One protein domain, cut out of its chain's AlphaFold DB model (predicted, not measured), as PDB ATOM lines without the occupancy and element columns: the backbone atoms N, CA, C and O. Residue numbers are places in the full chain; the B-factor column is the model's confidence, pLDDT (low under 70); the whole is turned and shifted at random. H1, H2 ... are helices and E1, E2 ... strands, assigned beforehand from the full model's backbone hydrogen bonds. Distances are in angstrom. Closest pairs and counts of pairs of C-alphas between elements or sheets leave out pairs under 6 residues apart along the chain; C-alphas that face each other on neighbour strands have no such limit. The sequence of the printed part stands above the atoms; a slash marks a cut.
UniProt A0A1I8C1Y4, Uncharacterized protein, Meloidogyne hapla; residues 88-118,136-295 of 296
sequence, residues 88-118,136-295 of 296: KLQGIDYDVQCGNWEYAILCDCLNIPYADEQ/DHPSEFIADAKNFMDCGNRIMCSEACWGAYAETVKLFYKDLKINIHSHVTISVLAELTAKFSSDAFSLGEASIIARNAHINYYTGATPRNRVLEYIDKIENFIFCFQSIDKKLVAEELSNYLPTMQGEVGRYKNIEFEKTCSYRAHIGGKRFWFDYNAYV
ATOM      1  N   LYS A  88      80.298  56.639 -58.389       40.00
ATOM      2  CA  LYS A  88      81.724  56.919 -58.554       40.00
ATOM      3  C   LYS A  88      82.296  55.974 -59.606       40.00
ATOM      4  O   LYS A  88      82.344  54.767 -59.372       40.00
ATOM      5  N   LEU A  89      82.721  56.513 -60.745       44.81
ATOM      6  CA  LEU A  89      83.344  55.757 -61.837       44.81
ATOM      7  C   LEU A  89      84.763  56.282 -62.062       44.81
ATOM      8  O   LEU A  89      84.968  57.487 -62.163       44.81
ATOM      9  N   GLN A  90      85.754  55.383 -62.054       41.38
ATOM     10  CA  GLN A  90      87.185  55.705 -62.213       41.38
ATOM     11  C   GLN A  90      87.705  56.848 -61.309       41.38
ATOM     12  O   GLN A  90      88.639  57.563 -61.652       41.38
ATOM     13  N   GLY A  91      87.108  57.024 -60.125       42.72
ATOM     14  CA  GLY A  91      87.493  58.070 -59.171       42.72
ATOM     15  C   GLY A  91      86.793  59.419 -59.359       42.72
ATOM     16  O   GLY A  91      86.995  60.298 -58.523       42.72
ATOM     17  N   ILE A  92      85.939  59.568 -60.373       39.25
ATOM     18  CA  ILE A  92      85.123  60.764 -60.613       39.25
ATOM     19  C   ILE A  92      83.734  60.556 -59.999       39.25
ATOM     20  O   ILE A  92      83.108  59.513 -60.200       39.25
ATOM     21  N   ASP A  93      83.270  61.540 -59.227       42.56
ATOM     22  CA  ASP A  93      81.952  61.531 -58.589       42.56
ATOM     23  C   ASP A  93      80.897  62.131 -59.534       42.56
ATOM     24  O   ASP A  93      81.007  63.287 -59.941       42.56
ATOM     25  N   TYR A  94      79.863  61.353 -59.864       43.31
ATOM     26  CA  TYR A  94      78.729  61.786 -60.682       43.31
ATOM     27  C   TYR A  94      77.469  61.918 -59.821       43.31
ATOM     28  O   TYR A  94      77.108  60.992 -59.090       43.31
ATOM     29  N   ASP A  95      76.789  63.064 -59.923       39.72
ATOM     30  CA  ASP A  95      75.542  63.340 -59.203       39.72
ATOM     31  C   ASP A  95      74.330  62.835 -60.009       39.72
ATOM     32  O   ASP A  95      74.096  63.238 -61.151       39.72
ATOM     33  N   VAL A  96      73.563  61.914 -59.423       45.56
ATOM     34  CA  VAL A  96      72.467  61.178 -60.074       45.56
ATOM     35  C   VAL A  96      71.152  61.925 -59.845       45.56
ATOM     36  O   VAL A  96      70.238  61.428 -59.188       45.56
ATOM     37  N   GLN A  97      71.054  63.159 -60.343       38.28
ATOM     38  CA  GLN A  97      69.821  63.954 -60.226       38.28
ATOM     39  C   GLN A  97      69.031  64.138 -61.524       38.28
ATOM     40  O   GLN A  97      67.953  64.721 -61.492       38.28
ATOM     41  N   CYS A  98      69.473  63.601 -62.659       38.62
ATOM     42  CA  CYS A  98      68.711  63.666 -63.910       38.62
ATOM     43  C   CYS A  98      68.834  62.344 -64.673       38.62
ATOM     44  O   CYS A  98      69.855  61.673 -64.564       38.62
ATOM     45  N   GLY A  99      67.794  61.971 -65.426       39.06
ATOM     46  CA  GLY A  99      67.611  60.694 -66.139       39.06
ATOM     47  C   GLY A  99      68.620  60.346 -67.248       39.06
ATOM     48  O   GLY A  99      68.235  59.733 -68.229       39.06
ATOM     49  N   ASN A 100      69.896  60.702 -67.085       46.28
ATOM     50  CA  ASN A 100      71.017  60.423 -67.988       46.28
ATOM     51  C   ASN A 100      71.980  59.343 -67.445       46.28
ATOM     52  O   ASN A 100      73.103  59.214 -67.931       46.28
ATOM     53  N   TRP A 101      71.585  58.560 -66.433       46.34
ATOM     54  CA  TRP A 101      72.455  57.531 -65.839       46.34
ATOM     55  C   TRP A 101      72.774  56.378 -66.808       46.34
ATOM     56  O   TRP A 101      73.846  55.785 -66.708       46.34
ATOM     57  N   GLU A 102      71.915  56.123 -67.798       46.38
ATOM     58  CA  GLU A 102      72.187  55.162 -68.876       46.38
ATOM     59  C   GLU A 102      73.418  55.571 -69.715       46.38
ATOM     60  O   GLU A 102      74.154  54.710 -70.195       46.38
ATOM     61  N   TYR A 103      73.709  56.876 -69.830       45.09
ATOM     62  CA  TYR A 103      74.761  57.412 -70.701       45.09
ATOM     63  C   TYR A 103      76.171  57.362 -70.092       45.09
ATOM     64  O   TYR A 103      77.133  57.023 -70.782       45.09
ATOM     65  N   ALA A 104      76.299  57.636 -68.787       46.75
ATOM     66  CA  ALA A 104      77.580  57.519 -68.078       46.75
ATOM     67  C   ALA A 104      78.080  56.064 -68.062       46.75
ATOM     68  O   ALA A 104      79.271  55.807 -68.218       46.75
ATOM     69  N   ILE A 105      77.151  55.111 -67.958       47.59
ATOM     70  CA  ILE A 105      77.440  53.677 -68.022       47.59
ATOM     71  C   ILE A 105      77.797  53.261 -69.460       47.59
ATOM     72  O   ILE A 105      78.751  52.514 -69.654       47.59
ATOM     73  N   LEU A 106      77.097  53.776 -70.479       43.69
ATOM     74  CA  LEU A 106      77.391  53.486 -71.891       43.69
ATOM     75  C   LEU A 106      78.787  53.954 -72.327       43.69
ATOM     76  O   LEU A 106      79.480  53.205 -73.012       43.69
ATOM     77  N   CYS A 107      79.222  55.148 -71.920       42.03
ATOM     78  CA  CYS A 107      80.533  55.676 -72.314       42.03
ATOM     79  C   CYS A 107      81.696  54.896 -71.675       42.03
ATOM     80  O   CYS A 107      82.656  54.560 -72.372       42.03
ATOM     81  N   ASP A 108      81.577  54.527 -70.393       41.66
ATOM     82  CA  ASP A 108      82.598  53.748 -69.675       41.66
ATOM     83  C   ASP A 108      82.610  52.264 -70.081       41.66
ATOM     84  O   ASP A 108      83.673  51.649 -70.158       41.66
ATOM     85  N   CYS A 109      81.449  51.671 -70.385       41.84
ATOM     86  CA  CYS A 109      81.376  50.275 -70.827       41.84
ATOM     87  C   CYS A 109      81.828  50.071 -72.282       41.84
ATOM     88  O   CYS A 109      82.251  48.967 -72.625       41.84
ATOM     89  N   LEU A 110      81.730  51.094 -73.139       42.50
ATOM     90  CA  LEU A 110      82.041  50.976 -74.570       42.50
ATOM     91  C   LEU A 110      83.420  51.518 -74.965       42.50
ATOM     92  O   LEU A 110      83.800  51.367 -76.125       42.50
ATOM     93  N   ASN A 111      84.176  52.101 -74.028       43.53
ATOM     94  CA  ASN A 111      85.529  52.613 -74.267       43.53
ATOM     95  C   ASN A 111      85.588  53.550 -75.496       43.53
ATOM     96  O   ASN A 111      86.508  53.472 -76.312       43.53
ATOM     97  N   ILE A 112      84.552  54.380 -75.675       46.28
ATOM     98  CA  ILE A 112      84.431  55.281 -76.826       46.28
ATOM     99  C   ILE A 112      85.390  56.453 -76.583       46.28
ATOM    100  O   ILE A 112      85.176  57.209 -75.632       46.28
ATOM    101  N   PRO A 113      86.450  56.633 -77.392       45.12
ATOM    102  CA  PRO A 113      87.300  57.806 -77.262       45.12
ATOM    103  C   PRO A 113      86.459  59.046 -77.575       45.12
ATOM    104  O   PRO A 113      85.831  59.110 -78.633       45.12
ATOM    105  N   TYR A 114      86.443  60.022 -76.664       48.94
ATOM    106  CA  TYR A 114      85.869  61.336 -76.948       48.94
ATOM    107  C   TYR A 114      86.477  61.870 -78.251       48.94
ATOM    108  O   TYR A 114      87.700  61.889 -78.419       48.94
ATOM    109  N   ALA A 115      85.621  62.260 -79.194       49.62
ATOM    110  CA  ALA A 115      86.065  62.923 -80.407       49.62
ATOM    111  C   ALA A 115      86.566  64.323 -80.038       49.62
ATOM    112  O   ALA A 115      85.788  65.097 -79.509       49.62
ATOM    113  N   ASP A 116      87.849  64.570 -80.311       57.09
ATOM    114  CA  ASP A 116      88.627  65.810 -80.163       57.09
ATOM    115  C   ASP A 116      88.478  66.636 -78.856       57.09
ATOM    116  O   ASP A 116      87.433  66.769 -78.225       57.09
ATOM    117  N   GLU A 117      89.595  67.205 -78.403       54.75
ATOM    118  CA  GLU A 117      89.652  67.958 -77.147       54.75
ATOM    119  C   GLU A 117      88.770  69.225 -77.172       54.75
ATOM    120  O   GLU A 117      88.338  69.671 -76.112       54.75
ATOM    121  N   GLN A 118      88.450  69.786 -78.348       56.78
ATOM    122  CA  GLN A 118      87.610  70.981 -78.509       56.78
ATOM    123  C   GLN A 118      86.114  70.681 -78.355       56.78
ATOM    124  O   GLN A 118      85.426  71.448 -77.679       56.78
ATOM    125  N   ASP A 136      61.063  80.330 -83.698       82.00
ATOM    126  CA  ASP A 136      59.774  80.521 -84.369       82.00
ATOM    127  C   ASP A 136      59.680  79.716 -85.674       82.00
ATOM    128  O   ASP A 136      58.582  79.354 -86.111       82.00
ATOM    129  N   HIS A 137      60.822  79.426 -86.312       92.12
ATOM    130  CA  HIS A 137      60.863  78.741 -87.601       92.12
ATOM    131  C   HIS A 137      62.019  77.721 -87.723       92.12
ATOM    132  O   HIS A 137      63.143  78.006 -87.303       92.12
ATOM    133  N   PRO A 138      61.825  76.560 -88.391       94.56
ATOM    134  CA  PRO A 138      62.865  75.533 -88.533       94.56
ATOM    135  C   PRO A 138      64.130  75.998 -89.264       94.56
ATOM    136  O   PRO A 138      65.210  75.451 -89.060       94.56
ATOM    137  N   SER A 139      64.025  77.025 -90.113       95.38
ATOM    138  CA  SER A 139      65.184  77.591 -90.819       95.38
ATOM    139  C   SER A 139      66.182  78.275 -89.884       95.38
ATOM    140  O   SER A 139      67.357  78.371 -90.222       95.38
ATOM    141  N   GLU A 140      65.740  78.755 -88.720       95.06
ATOM    142  CA  GLU A 140      66.633  79.360 -87.729       95.06
ATOM    143  C   GLU A 140      67.563  78.319 -87.108       95.06
ATOM    144  O   GLU A 140      68.749  78.586 -86.926       95.06
ATOM    145  N   PHE A 141      67.064  77.100 -86.877       95.81
ATOM    146  CA  PHE A 141      67.904  75.977 -86.474       95.81
ATOM    147  C   PHE A 141      68.949  75.635 -87.543       95.81
ATOM    148  O   PHE A 141      70.096  75.363 -87.207       95.81
ATOM    149  N   ILE A 142      68.594  75.687 -88.833       97.69
ATOM    150  CA  ILE A 142      69.559  75.458 -89.922       97.69
ATOM    151  C   ILE A 142      70.619  76.561 -89.979       97.69
ATOM    152  O   ILE A 142      71.797  76.265 -90.185       97.69
ATOM    153  N   ALA A 143      70.234  77.822 -89.774       96.69
ATOM    154  CA  ALA A 143      71.187  78.927 -89.692       96.69
ATOM    155  C   ALA A 143      72.164  78.736 -88.519       96.69
ATOM    156  O   ALA A 143      73.376  78.857 -88.699       96.69
ATOM    157  N   ASP A 144      71.655  78.352 -87.346       95.00
ATOM    158  CA  ASP A 144      72.487  78.042 -86.184       95.00
ATOM    159  C   ASP A 144      73.383  76.817 -86.440       95.00
ATOM    160  O   ASP A 144      74.566  76.850 -86.106       95.00
ATOM    161  N   ALA A 145      72.881  75.770 -87.107       96.69
ATOM    162  CA  ALA A 145      73.674  74.597 -87.481       96.69
ATOM    163  C   ALA A 145      74.871  74.973 -88.368       96.69
ATOM    164  O   ALA A 145      76.000  74.565 -88.085       96.69
ATOM    165  N   LYS A 146      74.645  75.807 -89.392       97.75
ATOM    166  CA  LYS A 146      75.702  76.344 -90.267       97.75
ATOM    167  C   LYS A 146      76.738  77.130 -89.452       97.75
ATOM    168  O   LYS A 146      77.929  76.839 -89.546       97.75
ATOM    169  N   ASN A 147      76.292  78.017 -88.559       95.62
ATOM    170  CA  ASN A 147      77.179  78.785 -87.675       95.62
ATOM    171  C   ASN A 147      78.016  77.891 -86.738       95.62
ATOM    172  O   ASN A 147      79.209  78.138 -86.541       95.62
ATOM    173  N   PHE A 148      77.422  76.842 -86.159       94.00
ATOM    174  CA  PHE A 148      78.151  75.889 -85.317       94.00
ATOM    175  C   PHE A 148      79.195  75.113 -86.115       94.00
ATOM    176  O   PHE A 148      80.322  74.931 -85.651       94.00
ATOM    177  N   MET A 149      78.848  74.710 -87.335       94.88
ATOM    178  CA  MET A 149      79.752  74.004 -88.234       94.88
ATOM    179  C   MET A 149      80.949  74.876 -88.650       94.88
ATOM    180  O   MET A 149      82.090  74.396 -88.669       94.88
ATOM    181  N   ASP A 150      80.724  76.163 -88.914       93.50
ATOM    182  CA  ASP A 150      81.780  77.140 -89.212       93.50
ATOM    183  C   ASP A 150      82.720  77.346 -88.018       93.50
ATOM    184  O   ASP A 150      83.941  77.377 -88.187       93.50
ATOM    185  N   CYS A 151      82.173  77.353 -86.800       91.25
ATOM    186  CA  CYS A 151      82.942  77.389 -85.553       91.25
ATOM    187  C   CYS A 151      83.653  76.062 -85.210       91.25
ATOM    188  O   CYS A 151      84.334  75.986 -84.190       91.25
ATOM    189  N   GLY A 152      83.490  75.007 -86.017       89.19
ATOM    190  CA  GLY A 152      84.072  73.686 -85.761       89.19
ATOM    191  C   GLY A 152      83.321  72.836 -84.732       89.19
ATOM    192  O   GLY A 152      83.760  71.729 -84.446       89.19
ATOM    193  N   ASN A 153      82.175  73.296 -84.231       90.44
ATOM    194  CA  ASN A 153      81.372  72.598 -83.233       90.44
ATOM    195  C   ASN A 153      80.353  71.661 -83.895       90.44
ATOM    196  O   ASN A 153      79.220  72.032 -84.220       90.44
ATOM    197  N   ARG A 154      80.765  70.413 -84.098       93.75
ATOM    198  CA  ARG A 154      79.958  69.403 -84.800       93.75
ATOM    199  C   ARG A 154      78.793  68.891 -83.965       93.75
ATOM    200  O   ARG A 154      77.754  68.528 -84.519       93.75
ATOM    201  N   ILE A 155      78.973  68.860 -82.650       93.31
ATOM    202  CA  ILE A 155      77.982  68.375 -81.692       93.31
ATOM    203  C   ILE A 155      76.755  69.284 -81.707       93.31
ATOM    204  O   ILE A 155      75.647  68.816 -81.976       93.31
ATOM    205  N   MET A 156      76.954  70.592 -81.536       92.56
ATOM    206  CA  MET A 156      75.851  71.557 -81.556       92.56
ATOM    207  C   MET A 156      75.256  71.727 -82.952       92.56
ATOM    208  O   MET A 156      74.045  71.885 -83.081       92.56
ATOM    209  N   CYS A 157      76.070  71.614 -84.008       95.69
ATOM    210  CA  CYS A 157      75.552  71.536 -85.373       95.69
ATOM    211  C   CYS A 157      74.555  70.376 -85.532       95.69
ATOM    212  O   CYS A 157      73.509  70.532 -86.161       95.69
ATOM    213  N   SER A 158      74.866  69.213 -84.959       96.75
ATOM    214  CA  SER A 158      74.021  68.023 -85.073       96.75
ATOM    215  C   SER A 158      72.730  68.159 -84.264       96.75
ATOM    216  O   SER A 158      71.663  67.809 -84.768       96.75
ATOM    217  N   GLU A 159      72.800  68.740 -83.066       94.94
ATOM    218  CA  GLU A 159      71.604  69.045 -82.271       94.94
ATOM    219  C   GLU A 159      70.695  70.052 -82.972       94.94
ATOM    220  O   GLU A 159      69.488  69.844 -83.059       94.94
ATOM    221  N   ALA A 160      71.270  71.105 -83.556       96.00
ATOM    222  CA  ALA A 160      70.509  72.073 -84.334       96.00
ATOM    223  C   ALA A 160      69.840  71.416 -85.560       96.00
ATOM    224  O   ALA A 160      68.674  71.691 -85.840       96.00
ATOM    225  N   CYS A 161      70.510  70.480 -86.244       97.75
ATOM    226  CA  CYS A 161      69.896  69.705 -87.332       97.75
ATOM    227  C   CYS A 161      68.722  68.835 -86.846       97.75
ATOM    228  O   CYS A 161      67.678  68.789 -87.500       97.75
ATOM    229  N   TRP A 162      68.862  68.161 -85.699       97.00
ATOM    230  CA  TRP A 162      67.760  67.412 -85.086       97.00
ATOM    231  C   TRP A 162      66.591  68.334 -84.711       97.00
ATOM    232  O   TRP A 162      65.444  68.040 -85.054       97.00
ATOM    233  N   GLY A 163      66.882  69.474 -84.080       95.25
ATOM    234  CA  GLY A 163      65.900  70.499 -83.727       95.25
ATOM    235  C   GLY A 163      65.124  71.008 -84.941       95.25
ATOM    236  O   GLY A 163      63.895  71.032 -84.912       95.25
ATOM    237  N   ALA A 164      65.813  71.300 -86.048       97.00
ATOM    238  CA  ALA A 164      65.187  71.721 -87.302       97.00
ATOM    239  C   ALA A 164      64.198  70.672 -87.844       97.00
ATOM    240  O   ALA A 164      63.065  70.998 -88.211       97.00
ATOM    241  N   TYR A 165      64.604  69.399 -87.868       97.38
ATOM    242  CA  TYR A 165      63.742  68.292 -88.288       97.38
ATOM    243  C   TYR A 165      62.511  68.162 -87.379       97.38
ATOM    244  O   TYR A 165      61.376  68.135 -87.858       97.38
ATOM    245  N   ALA A 166      62.733  68.126 -86.063       96.12
ATOM    246  CA  ALA A 166      61.686  67.986 -85.060       96.12
ATOM    247  C   ALA A 166      60.666  69.131 -85.123       96.12
ATOM    248  O   ALA A 166      59.458  68.880 -85.117       96.12
ATOM    249  N   GLU A 167      61.139  70.373 -85.222       95.50
ATOM    250  CA  GLU A 167      60.281  71.555 -85.249       95.50
ATOM    251  C   GLU A 167      59.457  71.632 -86.535       95.50
ATOM    252  O   GLU A 167      58.275  71.965 -86.497       95.50
ATOM    253  N   THR A 168      60.022  71.218 -87.670       96.38
ATOM    254  CA  THR A 168      59.285  71.129 -88.942       96.38
ATOM    255  C   THR A 168      58.064  70.225 -88.825       96.38
ATOM    256  O   THR A 168      56.962  70.598 -89.234       96.38
ATOM    257  N   VAL A 169      58.242  69.046 -88.227       96.50
ATOM    258  CA  VAL A 169      57.148  68.091 -88.018       96.50
ATOM    259  C   VAL A 169      56.146  68.648 -87.007       96.50
ATOM    260  O   VAL A 169      54.940  68.612 -87.257       96.50
ATOM    261  N   LYS A 170      56.614  69.213 -85.887       95.06
ATOM    262  CA  LYS A 170      55.739  69.811 -84.867       95.06
ATOM    263  C   LYS A 170      54.879  70.932 -85.435       95.06
ATOM    264  O   LYS A 170      53.669  70.905 -85.235       95.06
ATOM    265  N   LEU A 171      55.459  71.878 -86.169       94.12
ATOM    266  CA  LEU A 171      54.717  72.990 -86.765       94.12
ATOM    267  C   LEU A 171      53.695  72.511 -87.795       94.12
ATOM    268  O   LEU A 171      52.562  72.991 -87.795       94.12
ATOM    269  N   PHE A 172      54.048  71.523 -88.623       95.62
ATOM    270  CA  PHE A 172      53.103  70.934 -89.571       95.62
ATOM    271  C   PHE A 172      51.859  70.377 -88.865       95.62
ATOM    272  O   PHE A 172      50.732  70.661 -89.270       95.62
ATOM    273  N   TYR A 173      52.058  69.616 -87.789       95.69
ATOM    274  CA  TYR A 173      50.973  68.987 -87.031       95.69
ATOM    275  C   TYR A 173      50.246  69.948 -86.083       95.69
ATOM    276  O   TYR A 173      49.053  69.775 -85.835       95.69
ATOM    277  N   LYS A 174      50.905  71.016 -85.629       92.25
ATOM    278  CA  LYS A 174      50.286  72.103 -84.858       92.25
ATOM    279  C   LYS A 174      49.161  72.779 -85.644       92.25
ATOM    280  O   LYS A 174      48.107  73.081 -85.078       92.25
ATOM    281  N   ASP A 175      49.331  72.946 -86.955       90.75
ATOM    282  CA  ASP A 175      48.273  73.460 -87.837       90.75
ATOM    283  C   ASP A 175      47.072  72.508 -87.929       90.75
ATOM    284  O   ASP A 175      45.932  72.958 -88.066       90.75
ATOM    285  N   LEU A 176      47.315  71.204 -87.771       93.25
ATOM    286  CA  LEU A 176      46.298  70.153 -87.680       93.25
ATOM    287  C   LEU A 176      45.731  69.979 -86.262       93.25
ATOM    288  O   LEU A 176      44.981  69.036 -86.019       93.25
ATOM    289  N   LYS A 177      46.070  70.881 -85.330       93.50
ATOM    290  CA  LYS A 177      45.665  70.819 -83.917       93.50
ATOM    291  C   LYS A 177      46.175  69.572 -83.198       93.50
ATOM    292  O   LYS A 177      45.531  69.087 -82.278       93.50
ATOM    293  N   ILE A 178      47.332  69.053 -83.601       93.12
ATOM    294  CA  ILE A 178      47.986  67.904 -82.973       93.12
ATOM    295  C   ILE A 178      49.286  68.375 -82.312       93.12
ATOM    296  O   ILE A 178      50.222  68.809 -82.982       93.12
ATOM    297  N   ASN A 179      49.351  68.263 -80.989       93.12
ATOM    298  CA  ASN A 179      50.530  68.534 -80.176       93.12
ATOM    299  C   ASN A 179      51.347  67.248 -80.011       93.12
ATOM    300  O   ASN A 179      50.840  66.233 -79.527       93.12
ATOM    301  N   ILE A 180      52.617  67.287 -80.407       92.00
ATOM    302  CA  ILE A 180      53.517  66.130 -80.386       92.00
ATOM    303  C   ILE A 180      54.463  66.226 -79.187       92.00
ATOM    304  O   ILE A 180      55.223  67.190 -79.084       92.00
ATOM    305  N   HIS A 181      54.480  65.194 -78.337       87.00
ATOM    306  CA  HIS A 181      55.229  65.214 -77.069       87.00
ATOM    307  C   HIS A 181      56.449  64.286 -77.011       87.00
ATOM    308  O   HIS A 181      57.188  64.325 -76.033       87.00
ATOM    309  N   SER A 182      56.697  63.452 -78.028       90.31
ATOM    310  CA  SER A 182      57.811  62.488 -77.997       90.31
ATOM    311  C   SER A 182      58.591  62.404 -79.310       90.31
ATOM    312  O   SER A 182      58.037  62.599 -80.393       90.31
ATOM    313  N   HIS A 183      59.878  62.044 -79.225       89.94
ATOM    314  CA  HIS A 183      60.750  61.846 -80.394       89.94
ATOM    315  C   HIS A 183      60.258  60.715 -81.308       89.94
ATOM    316  O   HIS A 183      60.339  60.801 -82.537       89.94
ATOM    317  N   VAL A 184      59.713  59.654 -80.710       90.75
ATOM    318  CA  VAL A 184      59.145  58.522 -81.451       90.75
ATOM    319  C   VAL A 184      57.914  58.976 -82.230       90.75
ATOM    320  O   VAL A 184      57.793  58.673 -83.415       90.75
ATOM    321  N   THR A 185      57.046  59.773 -81.605       92.25
ATOM    322  CA  THR A 185      55.872  60.356 -82.262       92.25
ATOM    323  C   THR A 185      56.266  61.246 -83.438       92.25
ATOM    324  O   THR A 185      55.682  61.103 -84.508       92.25
ATOM    325  N   ILE A 186      57.290  62.099 -83.290       95.00
ATOM    326  CA  ILE A 186      57.826  62.921 -84.392       95.00
ATOM    327  C   ILE A 186      58.200  62.037 -85.585       95.00
ATOM    328  O   ILE A 186      57.773  62.296 -86.706       95.00
ATOM    329  N   SER A 187      58.958  60.968 -85.342       92.88
ATOM    330  CA  SER A 187      59.431  60.074 -86.404       92.88
ATOM    331  C   SER A 187      58.274  59.368 -87.115       92.88
ATOM    332  O   SER A 187      58.196  59.376 -88.341       92.88
ATOM    333  N   VAL A 188      57.326  58.817 -86.352       93.94
ATOM    334  CA  VAL A 188      56.175  58.088 -86.908       93.94
ATOM    335  C   VAL A 188      55.251  59.004 -87.716       93.94
ATOM    336  O   VAL A 188      54.750  58.607 -88.770       93.94
ATOM    337  N   LEU A 189      55.019  60.224 -87.239       95.44
ATOM    338  CA  LEU A 189      54.162  61.192 -87.919       95.44
ATOM    339  C   LEU A 189      54.837  61.799 -89.156       95.44
ATOM    340  O   LEU A 189      54.179  62.001 -90.180       95.44
ATOM    341  N   ALA A 190      56.155  62.000 -89.120       95.44
ATOM    342  CA  ALA A 190      56.919  62.366 -90.308       95.44
ATOM    343  C   ALA A 190      56.805  61.292 -91.402       95.44
ATOM    344  O   ALA A 190      56.522  61.622 -92.552       95.44
ATOM    345  N   GLU A 191      56.937  60.007 -91.048       93.19
ATOM    346  CA  GLU A 191      56.746  58.890 -91.985       93.19
ATOM    347  C   GLU A 191      55.332  58.841 -92.572       93.19
ATOM    348  O   GLU A 191      55.164  58.548 -93.756       93.19
ATOM    349  N   LEU A 192      54.303  59.096 -91.755       93.75
ATOM    350  CA  LEU A 192      52.921  59.160 -92.230       93.75
ATOM    351  C   LEU A 192      52.760  60.275 -93.267       93.75
ATOM    352  O   LEU A 192      52.255  60.029 -94.359       93.75
ATOM    353  N   THR A 193      53.223  61.477 -92.928       95.06
ATOM    354  CA  THR A 193      53.130  62.665 -93.785       95.06
ATOM    355  C   THR A 193      53.911  62.483 -95.086       95.06
ATOM    356  O   THR A 193      53.429  62.848 -96.157       95.06
ATOM    357  N   ALA A 194      55.072  61.829 -95.027       92.62
ATOM    358  CA  ALA A 194      55.926  61.596 -96.185       92.62
ATOM    359  C   ALA A 194      55.258  60.795 -97.314       92.62
ATOM    360  O   ALA A 194      55.642  60.952 -98.472       92.62
ATOM    361  N   LYS A 195      54.230  59.987 -97.016       91.75
ATOM    362  CA  LYS A 195      53.454  59.245 -98.029       91.75
ATOM    363  C   LYS A 195      52.708  60.150 -99.009       91.75
ATOM    364  O   LYS A 195      52.359  59.703-100.096       91.75
ATOM    365  N   PHE A 196      52.454  61.393 -98.611       92.94
ATOM    366  CA  PHE A 196      51.722  62.387 -99.394       92.94
ATOM    367  C   PHE A 196      52.651  63.342-100.150       92.94
ATOM    368  O   PHE A 196      52.181  64.271-100.801       92.94
ATOM    369  N   SER A 197      53.966  63.120-100.077       89.62
ATOM    370  CA  SER A 197      54.939  63.842-100.889       89.62
ATOM    371  C   SER A 197      55.138  63.152-102.235       89.62
ATOM    372  O   SER A 197      55.296  61.931-102.299       89.62
ATOM    373  N   SER A 198      55.209  63.936-103.312       83.06
ATOM    374  CA  SER A 198      55.681  63.450-104.615       83.06
ATOM    375  C   SER A 198      57.160  63.046-104.586       83.06
ATOM    376  O   SER A 198      57.578  62.210-105.383       83.06
ATOM    377  N   ASP A 199      57.925  63.576-103.627       76.81
ATOM    378  CA  ASP A 199      59.364  63.364-103.462       76.81
ATOM    379  C   ASP A 199      59.671  62.442-102.271       76.81
ATOM    380  O   ASP A 199      60.585  62.694-101.481       76.81
ATOM    381  N   ALA A 200      58.902  61.357-102.118       59.97
ATOM    382  CA  ALA A 200      58.964  60.446-100.969       59.97
ATOM    383  C   ALA A 200      60.380  59.913-100.646       59.97
ATOM    384  O   ALA A 200      60.695  59.669 -99.480       59.97
ATOM    385  N   PHE A 201      61.255  59.784-101.653       58.12
ATOM    386  CA  PHE A 201      62.644  59.344-101.467       58.12
ATOM    387  C   PHE A 201      63.455  60.307-100.580       58.12
ATOM    388  O   PHE A 201      64.268  59.867 -99.771       58.12
ATOM    389  N   SER A 202      63.184  61.615-100.658       71.56
ATOM    390  CA  SER A 202      63.905  62.635 -99.882       71.56
ATOM    391  C   SER A 202      63.568  62.618 -98.386       71.56
ATOM    392  O   SER A 202      64.411  62.954 -97.556       71.56
ATOM    393  N   LEU A 203      62.356  62.188 -98.021       80.81
ATOM    394  CA  LEU A 203      61.851  62.295 -96.650       80.81
ATOM    395  C   LEU A 203      62.233  61.090 -95.782       80.81
ATOM    396  O   LEU A 203      62.510  61.254 -94.594       80.81
ATOM    397  N   GLY A 204      62.297  59.889 -96.367       81.44
ATOM    398  CA  GLY A 204      62.761  58.687 -95.664       81.44
ATOM    399  C   GLY A 204      64.250  58.745 -95.309       81.44
ATOM    400  O   GLY A 204      64.641  58.357 -94.212       81.44
ATOM    401  N   GLU A 205      65.088  59.280 -96.202       88.12
ATOM    402  CA  GLU A 205      66.503  59.521 -95.892       88.12
ATOM    403  C   GLU A 205      66.668  60.560 -94.775       88.12
ATOM    404  O   GLU A 205      67.501  60.386 -93.884       88.12
ATOM    405  N   ALA A 206      65.858  61.621 -94.795       91.62
ATOM    406  CA  ALA A 206      65.945  62.701 -93.821       91.62
ATOM    407  C   ALA A 206      65.695  62.237 -92.380       91.62
ATOM    408  O   ALA A 206      66.376  62.711 -91.475       91.62
ATOM    409  N   SER A 207      64.788  61.282 -92.148       91.62
ATOM    410  CA  SER A 207      64.536  60.758 -90.797       91.62
ATOM    411  C   SER A 207      65.734  59.980 -90.240       91.62
ATOM    412  O   SER A 207      66.084  60.121 -89.066       91.62
ATOM    413  N   ILE A 208      66.418  59.208 -91.091       93.00
ATOM    414  CA  ILE A 208      67.653  58.495 -90.735       93.00
ATOM    415  C   ILE A 208      68.759  59.503 -90.416       93.00
ATOM    416  O   ILE A 208      69.454  59.362 -89.410       93.00
ATOM    417  N   ILE A 209      68.902  60.538 -91.246       95.50
ATOM    418  CA  ILE A 209      69.874  61.614 -91.039       95.50
ATOM    419  C   ILE A 209      69.601  62.367 -89.735       95.50
ATOM    420  O   ILE A 209      70.521  62.528 -88.937       95.50
ATOM    421  N   ALA A 210      68.353  62.749 -89.469       96.19
ATOM    422  CA  ALA A 210      67.961  63.432 -88.239       96.19
ATOM    423  C   ALA A 210      68.272  62.581 -86.998       96.19
ATOM    424  O   ALA A 210      68.832  63.080 -86.023       96.19
ATOM    425  N   ARG A 211      67.985  61.273 -87.050       94.88
ATOM    426  CA  ARG A 211      68.332  60.341 -85.970       94.88
ATOM    427  C   ARG A 211      69.843  60.243 -85.761       94.88
ATOM    428  O   ARG A 211      70.293  60.234 -84.620       94.88
ATOM    429  N   ASN A 212      70.622  60.171 -86.836       95.88
ATOM    430  CA  ASN A 212      72.081  60.138 -86.740       95.88
ATOM    431  C   ASN A 212      72.638  61.451 -86.176       95.88
ATOM    432  O   ASN A 212      73.554  61.409 -85.363       95.88
ATOM    433  N   ALA A 213      72.051  62.594 -86.541       96.38
ATOM    434  CA  ALA A 213      72.387  63.887 -85.961       96.38
ATOM    435  C   ALA A 213      72.109  63.905 -84.449       96.38
ATOM    436  O   ALA A 213      72.982  64.276 -83.666       96.38
ATOM    437  N   HIS A 214      70.955  63.389 -84.021       94.12
ATOM    438  CA  HIS A 214      70.624  63.285 -82.599       94.12
ATOM    439  C   HIS A 214      71.575  62.344 -81.842       94.12
ATOM    440  O   HIS A 214      72.053  62.681 -80.766       94.12
ATOM    441  N   ILE A 215      71.951  61.199 -82.425       91.62
ATOM    442  CA  ILE A 215      72.983  60.308 -81.856       91.62
ATOM    443  C   ILE A 215      74.343  61.018 -81.783       91.62
ATOM    444  O   ILE A 215      75.085  60.854 -80.810       91.62
ATOM    445  N   ASN A 216      74.691  61.804 -82.802       93.44
ATOM    446  CA  ASN A 216      75.957  62.521 -82.839       93.44
ATOM    447  C   ASN A 216      76.038  63.645 -81.806       93.44
ATOM    448  O   ASN A 216      77.125  63.907 -81.305       93.44
ATOM    449  N   TYR A 217      74.917  64.278 -81.456       91.38
ATOM    450  CA  TYR A 217      74.888  65.245 -80.361       91.38
ATOM    451  C   TYR A 217      75.405  64.630 -79.051       91.38
ATOM    452  O   TYR A 217      76.208  65.235 -78.349       91.38
ATOM    453  N   TYR A 218      75.017  63.391 -78.751       84.38
ATOM    454  CA  TYR A 218      75.527  62.713 -77.562       84.38
ATOM    455  C   TYR A 218      76.966  62.225 -77.760       84.38
ATOM    456  O   TYR A 218      77.826  62.454 -76.913       84.38
ATOM    457  N   THR A 219      77.238  61.553 -78.881       86.88
ATOM    458  CA  THR A 219      78.485  60.789 -79.057       86.88
ATOM    459  C   THR A 219      79.674  61.604 -79.564       86.88
ATOM    460  O   THR A 219      80.813  61.195 -79.356       86.88
ATOM    461  N   GLY A 220      79.442  62.696 -80.297       88.75
ATOM    462  CA  GLY A 220      80.476  63.470 -80.999       88.75
ATOM    463  C   GLY A 220      81.257  62.696 -82.073       88.75
ATOM    464  O   GLY A 220      82.170  63.238 -82.692       88.75
ATOM    465  N   ALA A 221      80.921  61.429 -82.325       89.44
ATOM    466  CA  ALA A 221      81.762  60.506 -83.083       89.44
ATOM    467  C   ALA A 221      81.736  60.738 -84.606       89.44
ATOM    468  O   ALA A 221      82.567  60.197 -85.339       89.44
ATOM    469  N   THR A 222      80.788  61.524 -85.114       91.69
ATOM    470  CA  THR A 222      80.581  61.707 -86.554       91.69
ATOM    471  C   THR A 222      81.596  62.696 -87.135       91.69
ATOM    472  O   THR A 222      81.746  63.819 -86.638       91.69
ATOM    473  N   PRO A 223      82.297  62.335 -88.225       93.94
ATOM    474  CA  PRO A 223      83.274  63.218 -88.849       93.94
ATOM    475  C   PRO A 223      82.608  64.433 -89.511       93.94
ATOM    476  O   PRO A 223      81.478  64.366 -89.994       93.94
ATOM    477  N   ARG A 224      83.346  65.549 -89.575       93.38
ATOM    478  CA  ARG A 224      82.891  66.849 -90.108       93.38
ATOM    479  C   ARG A 224      82.144  66.759 -91.442       93.38
ATOM    480  O   ARG A 224      81.093  67.366 -91.590       93.38
ATOM    481  N   ASN A 225      82.677  66.011 -92.405       95.12
ATOM    482  CA  ASN A 225      82.069  65.862 -93.730       95.12
ATOM    483  C   ASN A 225      80.671  65.230 -93.675       95.12
ATOM    484  O   ASN A 225      79.792  65.646 -94.416       95.12
ATOM    485  N   ARG A 226      80.450  64.271 -92.772       95.81
ATOM    486  CA  ARG A 226      79.136  63.653 -92.568       95.81
ATOM    487  C   ARG A 226      78.166  64.576 -91.839       95.81
ATOM    488  O   ARG A 226      76.987  64.558 -92.154       95.81
ATOM    489  N   VAL A 227      78.651  65.401 -90.911       96.00
ATOM    490  CA  VAL A 227      77.808  66.408 -90.239       96.00
ATOM    491  C   VAL A 227      77.362  67.502 -91.215       96.00
ATOM    492  O   VAL A 227      76.213  67.925 -91.163       96.00
ATOM    493  N   LEU A 228      78.216  67.902 -92.164       96.25
ATOM    494  CA  LEU A 228      77.825  68.817 -93.245       96.25
ATOM    495  C   LEU A 228      76.667  68.258 -94.087       96.25
ATOM    496  O   LEU A 228      75.724  68.988 -94.379       96.25
ATOM    497  N   GLU A 229      76.682  66.956 -94.397       96.38
ATOM    498  CA  GLU A 229      75.568  66.298 -95.098       96.38
ATOM    499  C   GLU A 229      74.245  66.394 -94.315       96.38
ATOM    500  O   GLU A 229      73.176  66.387 -94.929       96.38
ATOM    501  N   TYR A 230      74.283  66.499 -92.976       96.88
ATOM    502  CA  TYR A 230      73.068  66.649 -92.170       96.88
ATOM    503  C   TYR A 230      72.363  67.966 -92.475       96.88
ATOM    504  O   TYR A 230      71.151  67.964 -92.678       96.88
ATOM    505  N   ILE A 231      73.116  69.063 -92.573       97.25
ATOM    506  CA  ILE A 231      72.572  70.395 -92.853       97.25
ATOM    507  C   ILE A 231      71.809  70.373 -94.179       97.25
ATOM    508  O   ILE A 231      70.622  70.694 -94.203       97.25
ATOM    509  N   ASP A 232      72.456  69.924 -95.256       95.19
ATOM    510  CA  ASP A 232      71.874  69.934 -96.603       95.19
ATOM    511  C   ASP A 232      70.622  69.049 -96.692       95.19
ATOM    512  O   ASP A 232      69.604  69.420 -97.283       95.19
ATOM    513  N   LYS A 233      70.676  67.858 -96.084       95.69
ATOM    514  CA  LYS A 233      69.566  66.899 -96.114       95.69
ATOM    515  C   LYS A 233      68.376  67.372 -95.284       95.69
ATOM    516  O   LYS A 233      67.243  67.214 -95.740       95.69
ATOM    517  N   ILE A 234      68.607  67.958 -94.106       97.06
ATOM    518  CA  ILE A 234      67.519  68.502 -93.286       97.06
ATOM    519  C   ILE A 234      66.960  69.791 -93.899       97.06
ATOM    520  O   ILE A 234      65.747  69.962 -93.916       97.06
ATOM    521  N   GLU A 235      67.786  70.655 -94.487       95.94
ATOM    522  CA  GLU A 235      67.312  71.841 -95.213       95.94
ATOM    523  C   GLU A 235      66.400  71.454 -96.389       95.94
ATOM    524  O   GLU A 235      65.292  71.983 -96.520       95.94
ATOM    525  N   ASN A 236      66.798  70.455 -97.183       93.88
ATOM    526  CA  ASN A 236      65.950  69.920 -98.246       93.88
ATOM    527  C   ASN A 236      64.666  69.272 -97.698       93.88
ATOM    528  O   ASN A 236      63.592  69.445 -98.272       93.88
ATOM    529  N   PHE A 237      64.752  68.553 -96.574       95.31
ATOM    530  CA  PHE A 237      63.576  68.004 -95.899       95.31
ATOM    531  C   PHE A 237      62.579  69.096 -95.518       95.31
ATOM    532  O   PHE A 237      61.402  68.934 -95.820       95.31
ATOM    533  N   ILE A 238      63.022  70.205 -94.915       95.25
ATOM    534  CA  ILE A 238      62.143  71.325 -94.538       95.25
ATOM    535  C   ILE A 238      61.371  71.814 -95.762       95.25
ATOM    536  O   ILE A 238      60.144  71.908 -95.722       95.25
ATOM    537  N   PHE A 239      62.083  72.064 -96.862       93.50
ATOM    538  CA  PHE A 239      61.487  72.531 -98.109       93.50
ATOM    539  C   PHE A 239      60.441  71.545 -98.656       93.50
ATOM    540  O   PHE A 239      59.294  71.925 -98.905       93.50
ATOM    541  N   CYS A 240      60.800  70.265 -98.790       93.19
ATOM    542  CA  CYS A 240      59.891  69.239 -99.296       93.19
ATOM    543  C   CYS A 240      58.687  69.031 -98.365       93.19
ATOM    544  O   CYS A 240      57.552  68.944 -98.830       93.19
ATOM    545  N   PHE A 241      58.903  68.981 -97.050       94.31
ATOM    546  CA  PHE A 241      57.858  68.699 -96.067       94.31
ATOM    547  C   PHE A 241      56.821  69.826 -95.987       94.31
ATOM    548  O   PHE A 241      55.626  69.562 -95.865       94.31
ATOM    549  N   GLN A 242      57.250  71.085 -96.132       92.69
ATOM    550  CA  GLN A 242      56.349  72.241 -96.173       92.69
ATOM    551  C   GLN A 242      55.438  72.266 -97.408       92.69
ATOM    552  O   GLN A 242      54.373  72.883 -97.359       92.69
ATOM    553  N   SER A 243      55.825  71.596 -98.498       93.25
ATOM    554  CA  SER A 243      55.034  71.536 -99.734       93.25
ATOM    555  C   SER A 243      53.873  70.529 -99.695       93.25
ATOM    556  O   SER A 243      53.023  70.539-100.584       93.25
ATOM    557  N   ILE A 244      53.819  69.669 -98.672       95.19
ATOM    558  CA  ILE A 244      52.820  68.601 -98.563       95.19
ATOM    559  C   ILE A 244      51.437  69.185 -98.249       95.19
ATOM    560  O   ILE A 244      51.278  70.006 -97.341       95.19
ATOM    561  N   ASP A 245      50.411  68.720 -98.971       95.94
ATOM    562  CA  ASP A 245      49.031  69.147 -98.738       95.94
ATOM    563  C   ASP A 245      48.501  68.603 -97.402       95.94
ATOM    564  O   ASP A 245      48.149  67.429 -97.252       95.94
ATOM    565  N   LYS A 246      48.394  69.510 -96.430       95.88
ATOM    566  CA  LYS A 246      47.857  69.254 -95.088       95.88
ATOM    567  C   LYS A 246      46.451  68.658 -95.103       95.88
ATOM    568  O   LYS A 246      46.111  67.939 -94.167       95.88
ATOM    569  N   LYS A 247      45.630  68.927 -96.127       96.56
ATOM    570  CA  LYS A 247      44.270  68.371 -96.214       96.56
ATOM    571  C   LYS A 247      44.292  66.862 -96.405       96.56
ATOM    572  O   LYS A 247      43.574  66.172 -95.695       96.56
ATOM    573  N   LEU A 248      45.160  66.359 -97.283       96.62
ATOM    574  CA  LEU A 248      45.296  64.920 -97.527       96.62
ATOM    575  C   LEU A 248      45.766  64.189 -96.265       96.62
ATOM    576  O   LEU A 248      45.234  63.143 -95.903       96.62
ATOM    577  N   VAL A 249      46.723  64.785 -95.550       96.62
ATOM    578  CA  VAL A 249      47.214  64.231 -94.281       96.62
ATOM    579  C   VAL A 249      46.122  64.256 -93.207       96.62
ATOM    580  O   VAL A 249      45.978  63.292 -92.459       96.62
ATOM    581  N   ALA A 250      45.329  65.330 -93.132       95.94
ATOM    582  CA  ALA A 250      44.216  65.443 -92.192       95.94
ATOM    583  C   ALA A 250      43.100  64.425 -92.475       95.94
ATOM    584  O   ALA A 250      42.561  63.838 -91.536       95.94
ATOM    585  N   GLU A 251      42.770  64.197 -93.748       96.38
ATOM    586  CA  GLU A 251      41.802  63.182 -94.176       96.38
ATOM    587  C   GLU A 251      42.248  61.783 -93.741       96.38
ATOM    588  O   GLU A 251      41.478  61.070 -93.098       96.38
ATOM    589  N   GLU A 252      43.510  61.425 -93.982       95.81
ATOM    590  CA  GLU A 252      44.074  60.147 -93.536       95.81
ATOM    591  C   GLU A 252      44.068  60.016 -92.005       95.81
ATOM    592  O   GLU A 252      43.638  58.995 -91.464       95.81
ATOM    593  N   LEU A 253      44.506  61.062 -91.294       94.44
ATOM    594  CA  LEU A 253      44.556  61.083 -89.831       94.44
ATOM    595  C   LEU A 253      43.181  60.966 -89.186       94.44
ATOM    596  O   LEU A 253      43.080  60.388 -88.107       94.44
ATOM    597  N   SER A 254      42.129  61.483 -89.823       93.56
ATOM    598  CA  SER A 254      40.775  61.475 -89.263       93.56
ATOM    599  C   SER A 254      40.275  60.070 -88.903       93.56
ATOM    600  O   SER A 254      39.509  59.926 -87.954       93.56
ATOM    601  N   ASN A 255      40.786  59.033 -89.577       93.94
ATOM    602  CA  ASN A 255      40.489  57.627 -89.290       93.94
ATOM    603  C   ASN A 255      41.065  57.136 -87.952       93.94
ATOM    604  O   ASN A 255      40.626  56.115 -87.423       93.94
ATOM    605  N   TYR A 256      42.068  57.836 -87.423       94.69
ATOM    606  CA  TYR A 256      42.809  57.465 -86.219       94.69
ATOM    607  C   TYR A 256      42.583  58.429 -85.061       94.69
ATOM    608  O   TYR A 256      43.037  58.139 -83.959       94.69
ATOM    609  N   LEU A 257      41.932  59.572 -85.289       93.00
ATOM    610  CA  LEU A 257      41.694  60.569 -84.253       93.00
ATOM    611  C   LEU A 257      40.417  60.238 -83.465       93.00
ATOM    612  O   LEU A 257      39.379  59.958 -84.067       93.00
ATOM    613  N   PRO A 258      40.453  60.315 -82.124       92.31
ATOM    614  CA  PRO A 258      39.265  60.092 -81.312       92.31
ATOM    615  C   PRO A 258      38.188  61.148 -81.584       92.31
ATOM    616  O   PRO A 258      38.465  62.338 -81.798       92.31
ATOM    617  N   THR A 259      36.931  60.714 -81.544       88.50
ATOM    618  CA  THR A 259      35.785  61.594 -81.802       88.50
ATOM    619  C   THR A 259      35.274  62.228 -80.515       88.50
ATOM    620  O   THR A 259      34.894  63.407 -80.517       88.50
ATOM    621  N   MET A 260      35.343  61.499 -79.399       85.06
ATOM    622  CA  MET A 260      34.906  61.946 -78.077       85.06
ATOM    623  C   MET A 260      36.086  62.162 -77.124       85.06
ATOM    624  O   MET A 260      37.187  61.656 -77.321       85.06
ATOM    625  N   GLN A 261      35.866  62.963 -76.080       83.56
ATOM    626  CA  GLN A 261      36.849  63.125 -75.010       83.56
ATOM    627  C   GLN A 261      36.928  61.833 -74.183       83.56
ATOM    628  O   GLN A 261      35.895  61.250 -73.862       83.56
ATOM    629  N   GLY A 262      38.143  61.406 -73.837       83.56
ATOM    630  CA  GLY A 262      38.392  60.136 -73.145       83.56
ATOM    631  C   GLY A 262      38.478  58.918 -74.071       83.56
ATOM    632  O   GLY A 262      38.882  57.849 -73.621       83.56
ATOM    633  N   GLU A 263      38.152  59.067 -75.360       89.62
ATOM    634  CA  GLU A 263      38.522  58.077 -76.372       89.62
ATOM    635  C   GLU A 263      40.006  58.210 -76.711       89.62
ATOM    636  O   GLU A 263      40.550  59.315 -76.799       89.62
ATOM    637  N   VAL A 264      40.634  57.064 -76.959       90.94
ATOM    638  CA  VAL A 264      42.010  56.983 -77.442       90.94
ATOM    639  C   VAL A 264      41.979  56.509 -78.883       90.94
ATOM    640  O   VAL A 264      41.539  55.397 -79.184       90.94
ATOM    641  N   GLY A 265      42.447  57.367 -79.778       93.06
ATOM    642  CA  GLY A 265      42.730  56.994 -81.153       93.06
ATOM    643  C   GLY A 265      44.129  56.402 -81.276       93.06
ATOM    644  O   GLY A 265      45.000  56.695 -80.458       93.06
ATOM    645  N   ARG A 266      44.372  55.544 -82.272       95.06
ATOM    646  CA  ARG A 266      45.667  54.861 -82.421       95.06
ATOM    647  C   ARG A 266      46.138  54.824 -83.864       95.06
ATOM    648  O   ARG A 266      45.396  54.407 -84.747       95.06
ATOM    649  N   TYR A 267      47.404  55.169 -84.073       94.00
ATOM    650  CA  TYR A 267      48.118  54.969 -85.332       94.00
ATOM    651  C   TYR A 267      49.480  54.333 -85.060       94.00
ATOM    652  O   TYR A 267      50.334  54.939 -84.417       94.00
ATOM    653  N   LYS A 268      49.705  53.113 -85.565       92.44
ATOM    654  CA  LYS A 268      50.871  52.293 -85.186       92.44
ATOM    655  C   LYS A 268      50.996  52.230 -83.648       92.44
ATOM    656  O   LYS A 268      50.065  51.788 -82.982       92.44
ATOM    657  N   ASN A 269      52.124  52.668 -83.096       91.50
ATOM    658  CA  ASN A 269      52.432  52.744 -81.669       91.50
ATOM    659  C   ASN A 269      52.181  54.139 -81.059       91.50
ATOM    660  O   ASN A 269      52.681  54.414 -79.972       91.50
ATOM    661  N   ILE A 270      51.467  55.022 -81.765       93.62
ATOM    662  CA  ILE A 270      51.107  56.362 -81.295       93.62
ATOM    663  C   ILE A 270      49.654  56.361 -80.842       93.62
ATOM    664  O   ILE A 270      48.765  55.936 -81.588       93.62
ATOM    665  N   GLU A 271      49.424  56.873 -79.641       95.19
ATOM    666  CA  GLU A 271      48.099  57.185 -79.126       95.19
ATOM    667  C   GLU A 271      47.782  58.662 -79.339       95.19
ATOM    668  O   GLU A 271      48.635  59.535 -79.153       95.19
ATOM    669  N   PHE A 272      46.542  58.923 -79.743       93.81
ATOM    670  CA  PHE A 272      45.961  60.249 -79.821       93.81
ATOM    671  C   PHE A 272      44.912  60.392 -78.732       93.81
ATOM    672  O   PHE A 272      43.949  59.624 -78.691       93.81
ATOM    673  N   GLU A 273      45.056  61.418 -77.907       92.50
ATOM    674  CA  GLU A 273      44.067  61.798 -76.906       92.50
ATOM    675  C   GLU A 273      43.429  63.126 -77.307       92.50
ATOM    676  O   GLU A 273      44.124  64.115 -77.554       92.50
ATOM    677  N   LYS A 274      42.094  63.168 -77.361       90.31
ATOM    678  CA  LYS A 274      41.365  64.418 -77.578       90.31
ATOM    679  C   LYS A 274      41.388  65.249 -76.305       90.31
ATOM    680  O   LYS A 274      40.736  64.910 -75.318       90.31
ATOM    681  N   THR A 275      42.058  66.386 -76.366       85.88
ATOM    682  CA  THR A 275      42.078  67.366 -75.286       85.88
ATOM    683  C   THR A 275      41.144  68.531 -75.584       85.88
ATOM    684  O   THR A 275      41.068  69.062 -76.696       85.88
ATOM    685  N   CYS A 276      40.387  68.936 -74.568       74.25
ATOM    686  CA  CYS A 276      39.639  70.181 -74.621       74.25
ATOM    687  C   CYS A 276      40.602  71.334 -74.349       74.25
ATOM    688  O   CYS A 276      40.955  71.599 -73.199       74.25
ATOM    689  N   SER A 277      40.992  72.050 -75.397       62.59
ATOM    690  CA  SER A 277      41.777  73.269 -75.247       62.59
ATOM    691  C   SER A 277      40.866  74.364 -74.720       62.59
ATOM    692  O   SER A 277      39.941  74.825 -75.394       62.59
ATOM    693  N   TYR A 278      41.084  74.756 -73.466       49.72
ATOM    694  CA  TYR A 278      40.245  75.729 -72.778       49.72
ATOM    695  C   TYR A 278      40.401  77.126 -73.403       49.72
ATOM    696  O   TYR A 278      41.204  77.956 -72.989       49.72
ATOM    697  N   ARG A 279      39.559  77.414 -74.394       47.16
ATOM    698  CA  ARG A 279      38.998  78.746 -74.638       47.16
ATOM    699  C   ARG A 279      37.488  78.550 -74.714       47.16
ATOM    700  O   ARG A 279      36.953  78.239 -75.767       47.16
ATOM    701  N   ALA A 280      36.838  78.594 -73.552       40.72
ATOM    702  CA  ALA A 280      35.423  78.266 -73.358       40.72
ATOM    703  C   ALA A 280      34.479  79.047 -74.298       40.72
ATOM    704  O   ALA A 280      34.848  80.122 -74.757       40.72
ATOM    705  N   HIS A 281      33.233  78.582 -74.492       43.09
ATOM    706  CA  HIS A 281      32.116  79.056 -73.651       43.09
ATOM    707  C   HIS A 281      30.965  78.040 -73.533       43.09
ATOM    708  O   HIS A 281      30.250  77.736 -74.488       43.09
ATOM    709  N   ILE A 282      30.679  77.660 -72.291       49.19
ATOM    710  CA  ILE A 282      29.358  77.186 -71.871       49.19
ATOM    711  C   ILE A 282      28.406  78.395 -71.933       49.19
ATOM    712  O   ILE A 282      28.747  79.465 -71.429       49.19
ATOM    713  N   GLY A 283      27.253  78.265 -72.596       50.97
ATOM    714  CA  GLY A 283      26.311  79.380 -72.800       50.97
ATOM    715  C   GLY A 283      26.477  80.171 -74.108       50.97
ATOM    716  O   GLY A 283      26.042  81.317 -74.174       50.97
ATOM    717  N   GLY A 284      27.084  79.588 -75.155       49.06
ATOM    718  CA  GLY A 284      26.967  80.112 -76.526       49.06
ATOM    719  C   GLY A 284      28.248  80.550 -77.248       49.06
ATOM    720  O   GLY A 284      28.145  81.349 -78.177       49.06
ATOM    721  N   LYS A 285      29.452  80.054 -76.908       43.53
ATOM    722  CA  LYS A 285      30.632  80.227 -77.793       43.53
ATOM    723  C   LYS A 285      31.490  78.956 -77.923       43.53
ATOM    724  O   LYS A 285      31.337  77.983 -77.197       43.53
ATOM    725  N   ARG A 286      32.327  78.984 -78.965       47.03
ATOM    726  CA  ARG A 286      32.990  77.858 -79.641       47.03
ATOM    727  C   ARG A 286      34.046  77.154 -78.787       47.03
ATOM    728  O   ARG A 286      34.910  77.816 -78.229       47.03
ATOM    729  N   PHE A 287      34.021  75.825 -78.811       44.44
ATOM    730  CA  PHE A 287      35.105  74.964 -78.340       44.44
ATOM    731  C   PHE A 287      36.055  74.656 -79.503       44.44
ATOM    732  O   PHE A 287      35.598  74.395 -80.618       44.44
ATOM    733  N   TRP A 288      37.359  74.690 -79.237       59.75
ATOM    734  CA  TRP A 288      38.389  74.138 -80.117       59.75
ATOM    735  C   TRP A 288      38.923  72.874 -79.450       59.75
ATOM    736  O   TRP A 288      39.088  72.847 -78.230       59.75
ATOM    737  N   PHE A 289      39.149  71.828 -80.236       66.69
ATOM    738  CA  PHE A 289      39.775  70.605 -79.752       66.69
ATOM    739  C   PHE A 289      41.185  70.539 -80.309       66.69
ATOM    740  O   PHE A 289      41.366  70.768 -81.506       66.69
ATOM    741  N   ASP A 290      42.130  70.198 -79.441       83.94
ATOM    742  CA  ASP A 290      43.466  69.786 -79.841       83.94
ATOM    743  C   ASP A 290      43.653  68.313 -79.464       83.94
ATOM    744  O   ASP A 290      42.980  67.777 -78.580       83.94
ATOM    745  N   TYR A 291      44.582  67.650 -80.127       86.31
ATOM    746  CA  TYR A 291      44.947  66.270 -79.873       86.31
ATOM    747  C   TYR A 291      46.362  66.225 -79.316       86.31
ATOM    748  O   TYR A 291      47.256  66.875 -79.851       86.31
ATOM    749  N   ASN A 292      46.588  65.440 -78.271       88.06
ATOM    750  CA  ASN A 292      47.935  65.083 -77.846       88.06
ATOM    751  C   ASN A 292      48.331  63.773 -78.514       88.06
ATOM    752  O   ASN A 292      47.553  62.823 -78.493       88.06
ATOM    753  N   ALA A 293      49.533  63.722 -79.082       86.19
ATOM    754  CA  ALA A 293      50.106  62.517 -79.662       86.19
ATOM    755  C   ALA A 293      51.327  62.066 -78.846       86.19
ATOM    756  O   ALA A 293      52.289  62.828 -78.681       86.19
ATOM    757  N   TYR A 294      51.295  60.830 -78.345       88.50
ATOM    758  CA  TYR A 294      52.337  60.254 -77.487       88.50
ATOM    759  C   TYR A 294      52.495  58.741 -77.712       88.50
ATOM    760  O   TYR A 294      51.702  58.116 -78.414       88.50
ATOM    761  N   VAL A 295      53.566  58.162 -77.169       85.12
ATOM    762  CA  VAL A 295      53.743  56.704 -77.072       85.12
ATOM    763  C   VAL A 295      53.246  56.280 -75.686       85.12
ATOM    764  O   VAL A 295      53.635  56.955 -74.728       85.12
TER     765      VAL A 295
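This is residues 88 to 118 and 136 to 295 of the 296 residues of an uncharacterized protein of Meloidogyne hapla (UniProt A0A1I8C1Y4). A small, twisted four-stranded sheet, E2 E5 E4 E3, stands at one end of a helical body in which H2, H3 and H6 run side by side and H5 crosses H3 and H6. H4 packs over the sheet's E5 and on H3; E1 and H1 form a separate arm away from the body, and residues 95 to 102 and 281 to 286 stick out. The printed part has 191 residues, with seven named helices and five named strands in the order E1 H1 H2 H3 E2 H4 H5 H6 H7 E3 E4 E5. The class is mixed, helices and strands, and the sheet is mixed. The whole is elongated, 64 by 41 by 28 A, and only just loose, close to compact, with a radius of gyration of the C-alphas of 19.8 A.

The sheet holds E2, residues 178 to 180, E5, 288 to 294, 19.9 A long, E4, 270 to 277, 20.2 A, and E3, 264 to 267. C-alpha 294 lies at (52.337, 60.254, -77.487). The helices are H3, residues 154 to 175, 32.1 A long from C-alpha 154 at (79.958, 69.403, -84.800), H2, 138 to 150, 19.0 A, H6, 224 to 242, 27.8 A, H5, 200 to 219, 29.3 A, H4, 183 to 194, 16.5 A, H7, 246 to 254, and H1, 101 to 110. E1, residues 92 to 95, begins at C-alpha 92 (85.123, 60.764, -60.613) and pairs with no named strand.

E3, E4 and E5 form a meander, each strand the antiparallel neighbour of the one before; N 267 and O 270 are 2.9 A apart, N 275 and O 290 2.8 A. E2 is parallel to E5, with N 179 and O 291 2.8 A apart. H4 makes two layers with the sheet, a helix on one face of it, at a height over the sheet of 8.2 A. H3 is the hub. It touches H2 at a shallow tilt of 5 degrees, opposite ways, the closest C-alphas being those of Ala 145 and Cys 157, 4.2 A; the two are a hairpin. H3 touches H6 at a shallow tilt of 10 degrees, with C-alphas of Cys 161 and Ile 231 closest at 6.2 A; H2, H3 and H6 are a bundle, helices side by side. H5 touches H3 at a steep tilt of 47 degrees, closest at the C-alphas of Ser 158 and Ala 213, 4.5 A. H3 touches H4 with residues 166 to 170 alone, Val 169 and Ala 190 having the closest C-alphas, 6.2 A. H7 is close to H4 but not clearly touching, the closest C-alphas being those of Thr 193 and Val 249, 6.1 A. H1 is apart from H3. Every O i to N i+4 pair is within hydrogen-bond range in H2, H3, H4 and H7, against 5 of 6 in H1, 12 of 16 in H5 and 13 of 15 in H6.

The farthest C-alphas, of Gly 91 and Gly 284, are 66.7 A apart. Residues 119 to 135 are not printed, and C-alphas 118 and 136 are 30.0 A apart across this cut, which lies in the link from H1 to H2. Of the links that are printed whole, H7 to E3 and E4 to E5 are short but not tight, and none is long. The mean pLDDT of the printed part is 81.6; it is under 70 at residues 88 to 118, 200 to 201 and 277 to 289.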